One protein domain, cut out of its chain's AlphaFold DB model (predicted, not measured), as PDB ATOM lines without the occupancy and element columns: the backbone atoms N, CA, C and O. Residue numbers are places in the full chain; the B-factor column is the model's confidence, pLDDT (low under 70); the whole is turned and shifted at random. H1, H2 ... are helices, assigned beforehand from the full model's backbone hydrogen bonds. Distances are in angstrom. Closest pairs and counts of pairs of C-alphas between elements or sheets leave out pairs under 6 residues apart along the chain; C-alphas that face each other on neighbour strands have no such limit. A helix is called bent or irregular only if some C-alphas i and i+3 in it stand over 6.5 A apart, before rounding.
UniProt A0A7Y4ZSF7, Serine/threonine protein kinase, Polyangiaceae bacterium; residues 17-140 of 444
ATOM      1  N   ALA A  17      41.410  13.517 -38.729       86.44
ATOM      2  CA  ALA A  17      40.460  12.435 -38.968       86.44
ATOM      3  C   ALA A  17      39.706  12.040 -37.686       86.44
ATOM      4  O   ALA A  17      38.484  11.912 -37.717       86.44
ATOM      5  N   ALA A  18      40.406  11.920 -36.551       89.12
ATOM      6  CA  ALA A  18      39.803  11.607 -35.253       89.12
ATOM      7  C   ALA A  18      38.823  12.689 -34.762       89.12
ATOM      8  O   ALA A  18      37.873  12.382 -34.046       89.12
ATOM      9  N   LEU A  19      39.036  13.945 -35.162       85.62
ATOM     10  CA  LEU A  19      38.155  15.077 -34.861       85.62
ATOM     11  C   LEU A  19      37.020  15.263 -35.883       85.62
ATOM     12  O   LEU A  19      36.239  16.199 -35.738       85.62
ATOM     13  N   HIS A  20      36.931  14.419 -36.918       85.62
ATOM     14  CA  HIS A  20      36.081  14.643 -38.098       85.62
ATOM     15  C   HIS A  20      36.296  16.024 -38.746       85.62
ATOM     16  O   HIS A  20      35.386  16.600 -39.330       85.62
ATOM     17  N   ALA A  21      37.517  16.548 -38.656       85.06
ATOM     18  CA  ALA A  21      37.889  17.884 -39.102       85.06
ATOM     19  C   ALA A  21      38.504  17.894 -40.514       85.06
ATOM     20  O   ALA A  21      39.155  18.865 -40.892       85.06
ATOM     21  N   VAL A  22      38.347  16.831 -41.307       84.88
ATOM     22  CA  VAL A  22      38.903  16.763 -42.668       84.88
ATOM     23  C   VAL A  22      38.089  17.659 -43.605       84.88
ATOM     24  O   VAL A  22      36.882  17.475 -43.716       84.88
ATOM     25  N   ASP A  23      38.756  18.601 -44.279       83.81
ATOM     26  CA  ASP A  23      38.143  19.591 -45.188       83.81
ATOM     27  C   ASP A  23      37.114  20.523 -44.512       83.81
ATOM     28  O   ASP A  23      36.103  20.935 -45.078       83.81
ATOM     29  N   THR A  24      37.391  20.852 -43.252       88.44
ATOM     30  CA  THR A  24      36.593  21.770 -42.427       88.44
ATOM     31  C   THR A  24      37.257  23.135 -42.285       88.44
ATOM     32  O   THR A  24      38.472  23.252 -42.481       88.44
ATOM     33  N   GLU A  25      36.495  24.153 -41.879       83.75
ATOM     34  CA  GLU A  25      37.011  25.500 -41.570       83.75
ATOM     35  C   GLU A  25      38.248  25.458 -40.653       83.75
ATOM     36  O   GLU A  25      39.234  26.149 -40.908       83.75
ATOM     37  N   LEU A  26      38.256  24.584 -39.638       86.50
ATOM     38  CA  LEU A  26      39.406  24.397 -38.753       86.50
ATOM     39  C   LEU A  26      40.651  23.915 -39.510       86.50
ATOM     40  O   LEU A  26      41.748  24.435 -39.303       86.50
ATOM     41  N   SER A  27      40.501  22.916 -40.384       86.00
ATOM     42  CA  SER A  27      41.627  22.377 -41.156       86.00
ATOM     43  C   SER A  27      42.179  23.368 -42.179       86.00
ATOM     44  O   SER A  27      43.394  23.402 -42.382       86.00
ATOM     45  N   HIS A  28      41.321  24.208 -42.768       85.81
ATOM     46  CA  HIS A  28      41.732  25.279 -43.679       85.81
ATOM     47  C   HIS A  28      42.448  26.407 -42.930       85.81
ATOM     48  O   HIS A  28      43.539  26.800 -43.338       85.81
ATOM     49  N   ALA A  29      41.919  26.855 -41.786       87.00
ATOM     50  CA  ALA A  29      42.560  27.879 -40.956       87.00
ATOM     51  C   ALA A  29      43.936  27.428 -40.431       87.00
ATOM     52  O   ALA A  29      44.902  28.194 -40.443       87.00
ATOM     53  N   LEU A  30      44.057  26.162 -40.013       87.88
ATOM     54  CA  LEU A  30      45.340  25.575 -39.623       87.88
ATOM     55  C   LEU A  30      46.325  25.526 -40.799       87.88
ATOM     56  O   LEU A  30      47.512  25.805 -40.609       87.88
ATOM     57  N   MET A  31      45.854  25.174 -41.998       85.81
ATOM     58  CA  MET A  31      46.693  25.081 -43.195       85.81
ATOM     59  C   MET A  31      47.236  26.455 -43.591       85.81
ATOM     60  O   MET A  31      48.439  26.613 -43.795       85.81
ATOM     61  N   GLU A  32      46.364  27.461 -43.636       86.75
ATOM     62  CA  GLU A  32      46.733  28.838 -43.959       86.75
ATOM     63  C   GLU A  32      47.726  29.411 -42.944       86.75
ATOM     64  O   GLU A  32      48.735  30.007 -43.333       86.75
ATOM     65  N   LEU A  33      47.501  29.181 -41.645       89.12
ATOM     66  CA  LEU A  33      48.453  29.603 -40.623       89.12
ATOM     67  C   LEU A  33      49.805  28.903 -40.794       89.12
ATOM     68  O   LEU A  33      50.839  29.558 -40.696       89.12
ATOM     69  N   SER A  34      49.817  27.601 -41.089       88.31
ATOM     70  CA  SER A  34      51.060  26.861 -41.327       88.31
ATOM     71  C   SER A  34      51.850  27.435 -42.507       88.31
ATOM     72  O   SER A  34      53.048  27.674 -42.373       88.31
ATOM     73  N   GLN A  35      51.190  27.690 -43.639       88.31
ATOM     74  CA  GLN A  35      51.821  28.270 -44.831       88.31
ATOM     75  C   GLN A  35      52.344  29.684 -44.559       88.31
ATOM     76  O   GLN A  35      53.447  30.043 -44.971       88.31
ATOM     77  N   THR A  36      51.576  30.478 -43.813       90.38
ATOM     78  CA  THR A  36      51.959  31.847 -43.465       90.38
ATOM     79  C   THR A  36      53.149  31.873 -42.509       90.38
ATOM     80  O   THR A  36      54.073  32.657 -42.705       90.38
ATOM     81  N   LEU A  37      53.176  30.991 -41.505       90.19
ATOM     82  CA  LEU A  37      54.313  30.845 -40.590       90.19
ATOM     83  C   LEU A  37      55.578  30.375 -41.316       90.19
ATOM     84  O   LEU A  37      56.672  30.827 -40.983       90.19
ATOM     85  N   GLU A  38      55.441  29.496 -42.311       88.88
ATOM     86  CA  GLU A  38      56.557  29.054 -43.149       88.88
ATOM     87  C   GLU A  38      57.117  30.209 -43.990       88.88
ATOM     88  O   GLU A  38      58.322  30.465 -43.947       88.88
ATOM     89  N   ALA A  39      56.250  30.975 -44.662       88.12
ATOM     90  CA  ALA A  39      56.649  32.168 -45.411       88.12
ATOM     91  C   ALA A  39      57.295  33.235 -44.506       88.12
ATOM     92  O   ALA A  39      58.297  33.849 -44.871       88.12
ATOM     93  N   PHE A  40      56.772  33.410 -43.290       92.00
ATOM     94  CA  PHE A  40      57.302  34.331 -42.285       92.00
ATOM     95  C   PHE A  40      58.599  33.830 -41.621       92.00
ATOM     96  O   PHE A  40      59.298  34.584 -40.942       92.00
ATOM     97  N   GLY A  41      58.972  32.561 -41.816       88.69
ATOM     98  CA  GLY A  41      60.132  31.937 -41.178       88.69
ATOM     99  C   GLY A  41      61.464  32.634 -41.478       88.69
ATOM    100  O   GLY A  41      62.370  32.593 -40.645       88.69
ATOM    101  N   GLY A  42      61.568  33.312 -42.626       88.31
ATOM    102  CA  GLY A  42      62.724  34.125 -43.021       88.31
ATOM    103  C   GLY A  42      62.625  35.614 -42.670       88.31
ATOM    104  O   GLY A  42      63.616  36.322 -42.825       88.31
ATOM    105  N   ALA A  43      61.473  36.079 -42.178       91.44
ATOM    106  CA  ALA A  43      61.168  37.498 -42.034       91.44
ATOM    107  C   ALA A  43      62.130  38.224 -41.086       91.44
ATOM    108  O   ALA A  43      62.529  37.684 -40.042       91.44
ATOM    109  N   SER A  44      62.451  39.469 -41.424       93.94
ATOM    110  CA  SER A  44      63.272  40.386 -40.641       93.94
ATOM    111  C   SER A  44      62.741  41.822 -40.728       93.94
ATOM    112  O   SER A  44      62.128  42.237 -41.708       93.94
ATOM    113  N   GLY A  45      63.017  42.646 -39.716       88.81
ATOM    114  CA  GLY A  45      62.621  44.057 -39.697       88.81
ATOM    115  C   GLY A  45      63.288  44.913 -40.780       88.81
ATOM    116  O   GLY A  45      62.869  46.054 -40.984       88.81
ATOM    117  N   THR A  46      64.303  44.382 -41.469       89.88
ATOM    118  CA  THR A  46      64.947  45.018 -42.627       89.88
ATOM    119  C   THR A  46      64.246  44.737 -43.952       89.88
ATOM    120  O   THR A  46      64.565  45.398 -44.940       89.88
ATOM    121  N   ASP A  47      63.288  43.811 -43.984       89.88
ATOM    122  CA  ASP A  47      62.593  43.443 -45.212       89.88
ATOM    123  C   ASP A  47      61.655  44.576 -45.653       89.88
ATOM    124  O   ASP A  47      60.948  45.194 -44.846       89.88
ATOM    125  N   ALA A  48      61.656  44.873 -46.954       87.75
ATOM    126  CA  ALA A  48      60.832  45.939 -47.527       87.75
ATOM    127  C   ALA A  48      59.330  45.617 -47.452       87.75
ATOM    128  O   ALA A  48      58.506  46.524 -47.361       87.75
ATOM    129  N   ASP A  49      58.987  44.332 -47.449       91.25
ATOM    130  CA  ASP A  49      57.635  43.779 -47.439       91.25
ATOM    131  C   ASP A  49      57.194  43.266 -46.057       91.25
ATOM    132  O   ASP A  49      56.130  42.657 -45.945       91.25
ATOM    133  N   ILE A  50      57.953  43.550 -44.987       93.06
ATOM    134  CA  ILE A  50      57.654  43.065 -43.627       93.06
ATOM    135  C   ILE A  50      56.228  43.399 -43.169       93.06
ATOM    136  O   ILE A  50      55.603  42.609 -42.471       93.06
ATOM    137  N   GLU A  51      55.680  44.548 -43.568       92.81
ATOM    138  CA  GLU A  51      54.316  44.947 -43.207       92.81
ATOM    139  C   GLU A  51      53.255  44.081 -43.905       92.81
ATOM    140  O   GLU A  51      52.290  43.665 -43.265       92.81
ATOM    141  N   SER A  52      53.475  43.720 -45.173       92.88
ATOM    142  CA  SER A  52      52.620  42.785 -45.915       92.88
ATOM    143  C   SER A  52      52.693  41.372 -45.334       92.88
ATOM    144  O   SER A  52      51.667  40.712 -45.180       92.88
ATOM    145  N   GLN A  53      53.892  40.921 -44.953       93.38
ATOM    146  CA  GLN A  53      54.090  39.633 -44.283       93.38
ATOM    147  C   GLN A  53      53.408  39.601 -42.903       93.38
ATOM    148  O   GLN A  53      52.749  38.623 -42.552       93.38
ATOM    149  N   CYS A  54      53.503  40.696 -42.138       94.75
ATOM    150  CA  CYS A  54      52.793  40.865 -40.869       94.75
ATOM    151  C   CYS A  54      51.271  40.832 -41.060       94.75
ATOM    152  O   CYS A  54      50.575  40.219 -40.259       94.75
ATOM    153  N   LEU A  55      50.751  41.460 -42.118       93.88
ATOM    154  CA  LEU A  55      49.320  41.463 -42.416       93.88
ATOM    155  C   LEU A  55      48.789  40.054 -42.694       93.88
ATOM    156  O   LEU A  55      47.767  39.673 -42.124       93.88
ATOM    157  N   ALA A  56      49.498  39.269 -43.509       91.56
ATOM    158  CA  ALA A  56      49.142  37.873 -43.756       91.56
ATOM    159  C   ALA A  56      49.117  37.064 -42.448       91.56
ATOM    160  O   ALA A  56      48.165  36.328 -42.190       91.56
ATOM    161  N   LEU A  57      50.125  37.260 -41.586       92.12
ATOM    162  CA  LEU A  57      50.226  36.569 -40.300       92.12
ATOM    163  C   LEU A  57      49.072  36.919 -39.349       92.12
ATOM    164  O   LEU A  57      48.532  36.028 -38.697       92.12
ATOM    165  N   VAL A  58      48.667  38.193 -39.299       92.19
ATOM    166  CA  VAL A  58      47.523  38.648 -38.492       92.19
ATOM    167  C   VAL A  58      46.222  38.013 -38.980       92.19
ATOM    168  O   VAL A  58      45.475  37.465 -38.175       92.19
ATOM    169  N   ILE A  59      45.974  38.022 -40.294       90.12
ATOM    170  CA  ILE A  59      44.749  37.453 -40.877       90.12
ATOM    171  C   ILE A  59      44.658  35.948 -40.600       90.12
ATOM    172  O   ILE A  59      43.608  35.466 -40.173       90.12
ATOM    173  N   ALA A  60      45.752  35.208 -40.800       89.88
ATOM    174  CA  ALA A  60      45.779  33.767 -40.559       89.88
ATOM    175  C   ALA A  60      45.569  33.420 -39.073       89.88
ATOM    176  O   ALA A  60      44.887  32.448 -38.742       89.88
ATOM    177  N   ALA A  61      46.112  34.233 -38.161       88.94
ATOM    178  CA  ALA A  61      45.928  34.054 -36.724       88.94
ATOM    179  C   ALA A  61      44.494  34.341 -36.271       88.94
ATOM    180  O   ALA A  61      43.932  33.558 -35.506       88.94
ATOM    181  N   ASP A  62      43.889  35.416 -36.779       86.88
ATOM    182  CA  ASP A  62      42.501  35.768 -36.481       86.88
ATOM    183  C   ASP A  62      41.528  34.711 -37.022       86.88
ATOM    184  O   ASP A  62      40.553  34.375 -36.349       86.88
ATOM    185  N   ARG A  63      41.815  34.122 -38.192       86.25
ATOM    186  CA  ARG A  63      41.045  32.990 -38.740       86.25
ATOM    187  C   ARG A  63      41.101  31.765 -37.842       86.25
ATOM    188  O   ARG A  63      40.060  31.187 -37.534       86.25
ATOM    189  N   LEU A  64      42.295  31.381 -37.384       88.06
ATOM    190  CA  LEU A  64      42.426  30.261 -36.454       88.06
ATOM    191  C   LEU A  64      41.724  30.559 -35.125       88.06
ATOM    192  O   LEU A  64      41.035  29.692 -34.592       88.06
ATOM    193  N   HIS A  65      41.868  31.774 -34.595       86.94
ATOM    194  CA  HIS A  65      41.179  32.184 -33.375       86.94
ATOM    195  C   HIS A  65      39.654  32.100 -33.534       86.94
ATOM    196  O   HIS A  65      38.988  31.512 -32.684       86.94
ATOM    197  N   GLY A  66      39.111  32.615 -34.641       84.00
ATOM    198  CA  GLY A  66      37.687  32.542 -34.964       84.00
ATOM    199  C   GLY A  66      37.173  31.105 -35.051       84.00
ATOM    200  O   GLY A  66      36.155  30.781 -34.441       84.00
ATOM    201  N   ALA A  67      37.915  30.216 -35.721       85.00
ATOM    202  CA  ALA A  67      37.584  28.792 -35.782       85.00
ATOM    203  C   ALA A  67      37.610  28.128 -34.390       85.00
ATOM    204  O   ALA A  67      36.738  27.335 -34.052       85.00
ATOM    205  N   LEU A  68      38.575  28.465 -33.534       85.44
ATOM    206  CA  LEU A  68      38.644  27.906 -32.179       85.44
ATOM    207  C   LEU A  68      37.577  28.476 -31.229       85.44
ATOM    208  O   LEU A  68      37.227  27.815 -30.250       85.44
ATOM    209  N   ALA A  69      37.064  29.678 -31.499       84.12
ATOM    210  CA  ALA A  69      36.027  30.324 -30.697       84.12
ATOM    211  C   ALA A  69      34.627  29.716 -30.914       84.12
ATOM    212  O   ALA A  69      33.817  29.729 -29.986       84.12
ATOM    213  N   ASP A  70      34.357  29.143 -32.095       84.69
ATOM    214  CA  ASP A  70      33.136  28.382 -32.397       84.69
ATOM    215  C   ASP A  70      33.475  26.982 -32.951       84.69
ATOM    216  O   ASP A  70      33.455  26.755 -34.166       84.69
ATOM    217  N   PRO A  71      33.776  26.010 -32.067       81.31
ATOM    218  CA  PRO A  71      34.183  24.665 -32.473       81.31
ATOM    219  C   PRO A  71      33.126  23.905 -33.280       81.31
ATOM    220  O   PRO A  71      33.471  22.990 -34.022       81.31
ATOM    221  N   VAL A  72      31.841  24.254 -33.133       83.50
ATOM    222  CA  VAL A  72      30.756  23.613 -33.888       83.50
ATOM    223  C   VAL A  72      30.804  24.097 -35.331       83.50
ATOM    224  O   VAL A  72      30.880  23.271 -36.239       83.50
ATOM    225  N   LYS A  73      30.850  25.420 -35.542       81.25
ATOM    226  CA  LYS A  73      31.022  26.016 -36.875       81.25
ATOM    227  C   LYS A  73      32.309  25.535 -37.544       81.25
ATOM    228  O   LYS A  73      32.309  25.222 -38.731       81.25
ATOM    229  N   ALA A  74      33.385  25.422 -36.773       83.31
ATOM    230  CA  ALA A  74      34.705  25.073 -37.277       83.31
ATOM    231  C   ALA A  74      34.825  23.652 -37.851       83.31
ATOM    232  O   ALA A  74      35.744  23.398 -38.626       83.31
ATOM    233  N   LEU A  75      33.914  22.740 -37.489       85.94
ATOM    234  CA  LEU A  75      33.856  21.366 -38.004       85.94
ATOM    235  C   LEU A  75      32.905  21.201 -39.201       85.94
ATOM    236  O   LEU A  75      32.747  20.092 -39.711       85.94
ATOM    237  N   HIS A  76      32.267  22.274 -39.672       84.31
ATOM    238  CA  HIS A  76      31.502  22.225 -40.915       84.31
ATOM    239  C   HIS A  76      32.423  22.274 -42.149       84.31
ATOM    240  O   HIS A  76      33.533  22.813 -42.061       84.31
ATOM    241  N   PRO A  77      31.977  21.725 -43.300       81.06
ATOM    242  CA  PRO A  77      32.726  21.794 -44.550       81.06
ATOM    243  C   PRO A  77      33.058  23.235 -44.927       81.06
ATOM    244  O   PRO A  77      32.192  24.111 -44.846       81.06
ATOM    245  N   ALA A  78      34.292  23.462 -45.369       68.19
ATOM    246  CA  ALA A  78      34.702  24.772 -45.849       68.19
ATOM    247  C   ALA A  78      33.960  25.125 -47.152       68.19
ATOM    248  O   ALA A  78      33.928  24.361 -48.115       68.19
ATOM    249  N   SER A  79      33.357  26.305 -47.194       64.69
ATOM    250  CA  SER A  79      32.707  26.891 -48.364       64.69
ATOM    251  C   SER A  79      33.264  28.294 -48.608       64.69
ATOM    252  O   SER A  79      33.738  28.959 -47.688       64.69
ATOM    253  N   ALA A  80      33.193  28.785 -49.848       55.12
ATOM    254  CA  ALA A  80      33.667  30.134 -50.171       55.12
ATOM    255  C   ALA A  80      32.926  31.241 -49.386       55.12
ATOM    256  O   ALA A  80      33.494  32.304 -49.149       55.12
ATOM    257  N   GLU A  81      31.683  30.986 -48.955       50.91
ATOM    258  CA  GLU A  81      30.918  31.883 -48.079       50.91
ATOM    259  C   GLU A  81      31.318  31.736 -46.601       50.91
ATOM    260  O   GLU A  81      31.390  32.741 -45.901       50.91
ATOM    261  N   SER A  82      31.659  30.531 -46.124       50.69
ATOM    262  CA  SER A  82      32.063  30.308 -44.724       50.69
ATOM    263  C   SER A  82      33.479  30.788 -44.402       50.69
ATOM    264  O   SER A  82      33.680  31.281 -43.296       50.69
ATOM    265  N   ALA A  83      34.404  30.784 -45.368       49.34
ATOM    266  CA  ALA A  83      35.754  31.347 -45.211       49.34
ATOM    267  C   ALA A  83      35.764  32.883 -45.027       49.34
ATOM    268  O   ALA A  83      36.706  33.456 -44.473       49.34
ATOM    269  N   ALA A  84      34.716  33.570 -45.499       48.44
ATOM    270  CA  ALA A  84      34.473  34.987 -45.219       48.44
ATOM    271  C   ALA A  84      33.733  35.198 -43.883       48.44
ATOM    272  O   ALA A  84      33.842  36.265 -43.285       48.44
ATOM    273  N   ASP A  85      33.006  34.182 -43.419       50.97
ATOM    274  CA  ASP A  85      32.133  34.207 -42.243       50.97
ATOM    275  C   ASP A  85      32.838  33.714 -40.957       50.97
ATOM    276  O   ASP A  85      32.291  33.821 -39.856       50.97
ATOM    277  N   SER A  86      34.050  33.158 -41.071       52.56
ATOM    278  CA  SER A  86      34.948  32.805 -39.957       52.56
ATOM    279  C   SER A  86      35.803  33.989 -39.470       52.56
ATOM    280  O   SER A  86      36.337  33.949 -38.360       52.56
ATOM    281  N   LEU A  87      35.862  35.089 -40.232       57.56
ATOM    282  CA  LEU A  87      36.409  36.376 -39.793       57.56
ATOM    283  C   LEU A  87      35.273  37.321 -39.385       57.56
ATOM    284  O   LEU A  87      34.418  37.676 -40.193       57.56
ATOM    285  N   SER A  88      35.282  37.810 -38.142       60.19
ATOM    286  CA  SER A  88      34.398  38.928 -37.789       60.19
ATOM    287  C   SER A  88      34.794  40.173 -38.601       60.19
ATOM    288  O   SER A  88      35.985  40.440 -38.771       60.19
ATOM    289  N   ARG A  89      33.830  40.992 -39.059       56.66
ATOM    290  CA  ARG A  89      34.125  42.270 -39.758       56.66
ATOM    291  C   ARG A  89      35.130  43.147 -38.994       56.66
ATOM    292  O   ARG A  89      35.992  43.776 -39.597       56.66
ATOM    293  N   SER A  90      35.059  43.118 -37.661       52.91
ATOM    294  CA  SER A  90      35.976  43.823 -36.758       52.91
ATOM    295  C   SER A  90      37.423  43.308 -36.814       52.91
ATOM    296  O   SER A  90      38.347  44.086 -36.577       52.91
ATOM    297  N   ALA A  91      37.650  42.023 -37.098       61.09
ATOM    298  CA  ALA A  91      38.993  41.456 -37.247       61.09
ATOM    299  C   ALA A  91      39.632  41.915 -38.568       61.09
ATOM    300  O   ALA A  91      40.762  42.400 -38.588       61.09
ATOM    301  N   THR A  92      38.869  41.892 -39.665       63.94
ATOM    302  CA  THR A  92      39.353  42.320 -40.988       63.94
ATOM    303  C   THR A  92      39.671  43.819 -41.046       63.94
ATOM    304  O   THR A  92      40.661  44.211 -41.661       63.94
ATOM    305  N   GLU A  93      38.883  44.666 -40.372       71.62
ATOM    306  CA  GLU A  93      39.114  46.120 -40.320       71.62
ATOM    307  C   GLU A  93      40.334  46.513 -39.465       71.62
ATOM    308  O   GLU A  93      41.024  47.485 -39.778       71.62
ATOM    309  N   ASN A  94      40.639  45.756 -38.403       79.75
ATOM    310  CA  ASN A  94      41.760  46.056 -37.508       79.75
ATOM    311  C   ASN A  94      43.090  45.420 -37.939       79.75
ATOM    312  O   ASN A  94      44.147  45.877 -37.488       79.75
ATOM    313  N   ALA A  95      43.069  44.422 -38.826       85.69
ATOM    314  CA  ALA A  95      44.262  43.693 -39.251       85.69
ATOM    315  C   ALA A  95      45.414  44.593 -39.757       85.69
ATOM    316  O   ALA A  95      46.544  44.394 -39.304       85.69
ATOM    317  N   PRO A  96      45.190  45.646 -40.578       88.00
ATOM    318  CA  PRO A  96      46.269  46.549 -41.000       88.00
ATOM    319  C   PRO A  96      46.916  47.310 -39.837       88.00
ATOM    320  O   PRO A  96      48.130  47.511 -39.804       88.00
ATOM    321  N   ARG A  97      46.122  47.713 -38.838       86.62
ATOM    322  CA  ARG A  97      46.624  48.434 -37.663       86.62
ATOM    323  C   ARG A  97      47.506  47.536 -36.800       86.62
ATOM    324  O   ARG A  97      48.550  47.985 -36.322       86.62
ATOM    325  N   VAL A  98      47.084  46.290 -36.601       89.12
ATOM    326  CA  VAL A  98      47.849  45.281 -35.862       89.12
ATOM    327  C   VAL A  98      49.113  44.901 -36.635       89.12
ATOM    328  O   VAL A  98      50.184  44.854 -36.038       89.12
ATOM    329  N   ALA A  99      49.041  44.750 -37.960       92.25
ATOM    330  CA  ALA A  99      50.205  44.502 -38.809       92.25
ATOM    331  C   ALA A  99      51.250  45.630 -38.717       92.25
ATOM    332  O   ALA A  99      52.444  45.363 -38.584       92.25
ATOM    333  N   GLY A 100      50.806  46.892 -38.694       91.06
ATOM    334  CA  GLY A 100      51.683  48.044 -38.469       91.06
ATOM    335  C   GLY A 100      52.287  48.091 -37.056       91.06
ATOM    336  O   GLY A 100      53.392  48.599 -36.866       91.06
ATOM    337  N   LEU A 101      51.590  47.570 -36.040       91.19
ATOM    338  CA  LEU A 101      52.148  47.405 -34.692       91.19
ATOM    339  C   LEU A 101      53.197  46.286 -34.662       91.19
ATOM    340  O   LEU A 101      54.272  46.476 -34.099       91.19
ATOM    341  N   LEU A 102      52.908  45.164 -35.321       93.81
ATOM    342  CA  LEU A 102      53.782  44.003 -35.445       93.81
ATOM    343  C   LEU A 102      55.092  44.342 -36.158       93.81
ATOM    344  O   LEU A 102      56.173  44.053 -35.644       93.81
ATOM    345  N   SER A 103      55.018  45.046 -37.289       94.56
ATOM    346  CA  SER A 103      56.201  45.483 -38.034       94.56
ATOM    347  C   SER A 103      57.070  46.453 -37.220       94.56
ATOM    348  O   SER A 103      58.300  46.330 -37.221       94.56
ATOM    349  N   ARG A 104      56.460  47.374 -36.456       92.12
ATOM    350  CA  ARG A 104      57.179  48.252 -35.514       92.12
ATOM    351  C   ARG A 104      57.831  47.472 -34.379       92.12
ATOM    352  O   ARG A 104      58.982  47.759 -34.058       92.12
ATOM    353  N   ALA A 105      57.140  46.488 -33.807       92.62
ATOM    354  CA  ALA A 105      57.676  45.628 -32.753       92.62
ATOM    355  C   ALA A 105      58.899  44.836 -33.217       92.62
ATOM    356  O   ALA A 105      59.906  44.790 -32.509       92.62
ATOM    357  N   ILE A 106      58.861  44.306 -34.440       93.81
ATOM    358  CA  ILE A 106      59.993  43.598 -35.043       93.81
ATOM    359  C   ILE A 106      61.174  44.550 -35.266       93.81
ATOM    360  O   ILE A 106      62.283  44.269 -34.817       93.81
ATOM    361  N   ARG A 107      60.935  45.717 -35.883       92.56
ATOM    362  CA  ARG A 107      61.972  46.738 -36.143       92.56
ATOM    363  C   ARG A 107      62.598  47.301 -34.866       92.56
ATOM    364  O   ARG A 107      63.800  47.546 -34.827       92.56
ATOM    365  N   GLY A 108      61.783  47.515 -33.837       89.62
ATOM    366  CA  GLY A 108      62.205  48.013 -32.529       89.62
ATOM    367  C   GLY A 108      62.783  46.938 -31.610       89.62
ATOM    368  O   GLY A 108      63.343  47.280 -30.573       89.62
ATOM    369  N   ARG A 109      62.679  45.656 -31.990       92.62
ATOM    370  CA  ARG A 109      63.033  44.493 -31.161       92.62
ATOM    371  C   ARG A 109      62.333  44.488 -29.797       92.62
ATOM    372  O   ARG A 109      62.916  44.090 -28.791       92.62
ATOM    373  N   GLU A 110      61.078  44.916 -29.769       91.50
ATOM    374  CA  GLU A 110      60.304  45.122 -28.546       91.50
ATOM    375  C   GLU A 110      59.018  44.291 -28.605       91.50
ATOM    376  O   GLU A 110      57.965  44.749 -29.047       91.50
ATOM    377  N   LEU A 111      59.121  43.029 -28.174       91.06
ATOM    378  CA  LEU A 111      58.006  42.079 -28.207       91.06
ATOM    379  C   LEU A 111      56.844  42.499 -27.287       91.06
ATOM    380  O   LEU A 111      55.693  42.236 -27.617       91.06
ATOM    381  N   SER A 112      57.134  43.207 -26.190       89.19
ATOM    382  CA  SER A 112      56.137  43.687 -25.217       89.19
ATOM    383  C   SER A 112      55.085  44.620 -25.819       89.19
ATOM    384  O   SER A 112      53.986  44.741 -25.285       89.19
ATOM    385  N   MET A 113      55.364  45.249 -26.969       87.31
ATOM    386  CA  MET A 113      54.353  46.015 -27.708       87.31
ATOM    387  C   MET A 113      53.150  45.163 -28.149       87.31
ATOM    388  O   MET A 113      52.107  45.719 -28.488       87.31
ATOM    389  N   LEU A 114      53.289  43.835 -28.172       91.25
ATOM    390  CA  LEU A 114      52.312  42.902 -28.727       91.25
ATOM    391  C   LEU A 114      51.523  42.130 -27.671       91.25
ATOM    392  O   LEU A 114      50.600  41.410 -28.041       91.25
ATOM    393  N   ASP A 115      51.820  42.306 -26.381       88.25
ATOM    394  CA  ASP A 115      51.221  41.519 -25.292       88.25
ATOM    395  C   ASP A 115      49.683  41.555 -25.315       88.25
ATOM    396  O   ASP A 115      49.019  40.533 -25.150       88.25
ATOM    397  N   VAL A 116      49.103  42.728 -25.593       84.81
ATOM    398  CA  VAL A 116      47.642  42.914 -25.676       84.81
ATOM    399  C   VAL A 116      47.036  42.147 -26.852       84.81
ATOM    400  O   VAL A 116      45.955  41.578 -26.727       84.81
ATOM    401  N   TRP A 117      47.722  42.123 -27.993       86.81
ATOM    402  CA  TRP A 117      47.245  41.408 -29.176       86.81
ATOM    403  C   TRP A 117      47.426  39.893 -29.034       86.81
ATOM    404  O   TRP A 117      46.513  39.129 -29.338       86.81
ATOM    405  N   PHE A 118      48.552  39.440 -28.484       89.94
ATOM    406  CA  PHE A 118      48.746  38.030 -28.148       89.94
ATOM    407  C   PHE A 118      47.667  37.525 -27.184       89.94
ATOM    408  O   PHE A 118      47.081  36.466 -27.414       89.94
ATOM    409  N   ALA A 119      47.296  38.331 -26.183       84.88
ATOM    410  CA  ALA A 119      46.200  38.008 -25.276       84.88
ATOM    411  C   ALA A 119      44.837  37.855 -25.984       84.88
ATOM    412  O   ALA A 119      44.005  37.077 -25.515       84.88
ATOM    413  N   SER A 120      44.599  38.540 -27.113       84.62
ATOM    414  CA  SER A 120      43.338  38.413 -27.859       84.62
ATOM    415  C   SER A 120      43.242  37.161 -28.736       84.62
ATOM    416  O   SER A 120      42.137  36.757 -29.069       84.62
ATOM    417  N   LEU A 121      44.362  36.517 -29.085       82.31
ATOM    418  CA  LEU A 121      44.389  35.375 -30.014       82.31
ATOM    419  C   LEU A 121      44.101  34.014 -29.351       82.31
ATOM    420  O   LEU A 121      43.945  32.996 -30.029       82.31
ATOM    421  N   GLY A 122      43.999  33.969 -28.022       83.31
ATOM    422  CA  GLY A 122      43.910  32.716 -27.272       83.31
ATOM    423  C   GLY A 122      45.240  31.938 -27.251       83.31
ATOM    424  O   GLY A 122      46.174  32.239 -27.998       83.31
ATOM    425  N   PRO A 123      45.362  30.916 -26.386       84.94
ATOM    426  CA  PRO A 123      46.661  30.341 -26.020       84.94
ATOM    427  C   PRO A 123      47.387  29.642 -27.178       84.94
ATOM    428  O   PRO A 123      48.613  29.683 -27.245       84.94
ATOM    429  N   VAL A 124      46.648  29.017 -28.101       83.06
ATOM    430  CA  VAL A 124      47.234  28.239 -29.207       83.06
ATOM    431  C   VAL A 124      47.821  29.152 -30.284       83.06
ATOM    432  O   VAL A 124      48.996  29.018 -30.625       83.06
ATOM    433  N   ALA A 125      47.033  30.100 -30.800       84.69
ATOM    434  CA  ALA A 125      47.496  31.025 -31.832       84.69
ATOM    435  C   ALA A 125      48.569  31.979 -31.284       84.69
ATOM    436  O   ALA A 125      49.585  32.191 -31.944       84.69
ATOM    437  N   SER A 126      48.409  32.462 -30.045       88.62
ATOM    438  CA  SER A 126      49.414  33.293 -29.374       88.62
ATOM    439  C   SER A 126      50.782  32.613 -29.315       88.62
ATOM    440  O   SER A 126      51.770  33.217 -29.718       88.62
ATOM    441  N   ALA A 127      50.860  31.357 -28.858       88.44
ATOM    442  CA  ALA A 127      52.142  30.668 -28.698       88.44
ATOM    443  C   ALA A 127      52.882  30.467 -30.035       88.44
ATOM    444  O   ALA A 127      54.103  30.622 -30.102       88.44
ATOM    445  N   LEU A 128      52.147  30.145 -31.105       87.31
ATOM    446  CA  LEU A 128      52.718  29.952 -32.442       87.31
ATOM    447  C   LEU A 128      53.246  31.264 -33.028       87.31
ATOM    448  O   LEU A 128      54.359  31.307 -33.559       87.31
ATOM    449  N   LEU A 129      52.466  32.337 -32.909       91.06
ATOM    450  CA  LEU A 129      52.856  33.636 -33.437       91.06
ATOM    451  C   LEU A 129      53.985  34.265 -32.630       91.06
ATOM    452  O   LEU A 129      54.921  34.798 -33.218       91.06
ATOM    453  N   GLU A 130      53.938  34.182 -31.303       93.50
ATOM    454  CA  GLU A 130      54.987  34.731 -30.448       93.50
ATOM    455  C   GLU A 130      56.353  34.121 -30.795       93.50
ATOM    456  O   GLU A 130      57.337  34.849 -30.932       93.50
ATOM    457  N   ALA A 131      56.414  32.806 -31.031       91.38
ATOM    458  CA  ALA A 131      57.637  32.132 -31.461       91.38
ATOM    459  C   ALA A 131      58.144  32.642 -32.824       91.38
ATOM    460  O   ALA A 131      59.335  32.926 -32.977       91.38
ATOM    461  N   ALA A 132      57.251  32.806 -33.804       92.81
ATOM    462  CA  ALA A 132      57.610  33.310 -35.130       92.81
ATOM    463  C   ALA A 132      58.114  34.763 -35.085       92.81
ATOM    464  O   ALA A 132      59.135  35.097 -35.692       92.81
ATOM    465  N   VAL A 133      57.438  35.615 -34.313       94.50
ATOM    466  CA  VAL A 133      57.779  37.032 -34.143       94.50
ATOM    467  C   VAL A 133      59.083  37.197 -33.368       94.50
ATOM    468  O   VAL A 133      59.918  38.015 -33.757       94.50
ATOM    469  N   ARG A 134      59.318  36.388 -32.325       94.75
ATOM    470  CA  ARG A 134      60.618  36.325 -31.636       94.75
ATOM    471  C   ARG A 134      61.741  35.979 -32.610       94.75
ATOM    472  O   ARG A 134      62.747  36.682 -32.631       94.75
ATOM    473  N   GLY A 135      61.540  34.983 -33.475       93.62
ATOM    474  CA  GLY A 135      62.509  34.641 -34.517       93.62
ATOM    475  C   GLY A 135      62.802  35.809 -35.469       93.62
ATOM    476  O   GLY A 135      63.961  36.065 -35.798       93.62
ATOM    477  N   ALA A 136      61.776  36.565 -35.874       94.12
ATOM    478  CA  ALA A 136      61.960  37.750 -36.717       94.12
ATOM    479  C   ALA A 136      62.718  38.875 -35.990       94.12
ATOM    480  O   ALA A 136      63.600  39.509 -36.573       94.12
ATOM    481  N   ILE A 137      62.438  39.096 -34.702       94.19
ATOM    482  CA  ILE A 137      63.172  40.042 -33.845       94.19
ATOM    483  C   ILE A 137      64.650  39.653 -33.725       94.19
ATOM    484  O   ILE A 137      65.521  40.516 -33.826       94.19
ATOM    485  N   GLU A 138      64.950  38.368 -33.535       93.62
ATOM    486  CA  GLU A 138      66.324  37.865 -33.423       93.62
ATOM    487  C   GLU A 138      67.126  38.062 -34.715       93.62
ATOM    488  O   GLU A 138      68.300  38.434 -34.653       93.62
ATOM    489  N   ARG A 139      66.482  37.891 -35.878       93.19
ATOM    490  CA  ARG A 139      67.072  38.167 -37.200       93.19
ATOM    491  C   ARG A 139      67.211  39.658 -37.510       93.19
ATOM    492  O   ARG A 139      67.970  40.027 -38.403       93.19
ATOM    493  N   THR A 140      66.504  40.522 -36.785       91.94
ATOM    494  CA  THR A 140      66.538  41.969 -37.009       91.94
ATOM    495  C   THR A 140      67.756  42.590 -36.312       91.94
ATOM    496  O   THR A 140      67.920  42.439 -35.094       91.94
TER     497      THR A 140
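AT A GLANCE: This is residues 17 to 140 of the 444 residues of the protein "Serine/threonine protein kinase" of Polyangiaceae bacterium (UniProt A0A7Y4ZSF7). An up-and-down bundle of five helices, H1, H2, H5, H6 and H7, has H2 in its middle, with H1, H5 and H7 packed round it and H6 on H5 and H7. At one end of the bundle, two very short helices, H3 and H4, lie on the way from the end of H2 to the start of H5. The printed part has 124 residues with seven named helices, H1 to H7 in chain order, and no named strand; its class is all helix. The whole is compact, with a radius of gyration of the C-alphas of 14.5 A, and only just elongated, spanning 41 by 27 by 24 A.

HOW THE PARTS SIT: H2, residues 50 to 69, touches H1, residues 25 to 40, in a hairpin at a shallow tilt of 24 degrees; their closest C-alphas, those of Leu 33 and Ala 60, are 4.9 A apart. H2 touches H5, residues 89 to 108, at a steep tilt of 48 degrees, opposite ways, closest at the C-alphas of Leu 55 and Ala 99, 4.8 A. H5 has a kink of 40 degrees near residue 96 and is irregular, with C-alphas 93 and 96 7.2 A apart. With its residues 57 to 65 alone, H2 touches H7, residues 122 to 139, closest at the C-alphas of Ala 61 and Ala 125, 6.0 A. H6, residues 111 to 120, forms hairpins with H5 and with H7; the closest C-alphas are those of Ala 105 and Leu 111, 5.8 A, and of Phe 118 and Ser 126, 4.9 A. H6 is irregular too, with C-alphas 113 and 116 7.7 A apart, and it is apart from H1 and H2. H3, residues 71 to 74, touches H2 only at the corner, and only just, with 3 pairs of C-alphas within 8 A, the closest being Ala 67 and Ala 74 at 4.9 A. H4, residues 82 to 85, is near H2. Each O i to N i+4 pair is within hydrogen-bond range in H1, H2 and H7, against 14 of 16 in H5 and 3 of 6 in H6; H3 and H4 are too short for such a pair.

IN THESE COORDINATES: H1 begins at C-alpha 25 (37.011, 25.500, -41.570) and is 22.1 A long. H2 is 28.2 A, H5 29.6 A, H6 15.1 A and H7 25.8 A. H7 ends at C-alpha 139 (67.072, 38.167, -37.200).

THE WHOLE: The two C-alphas farthest apart, those of Ala 18 and Gly 108, are 42.8 A apart. The printed part has no cut and no long link. Mean pLDDT of the printed part is 84.6; residues 78 to 92 are under 70.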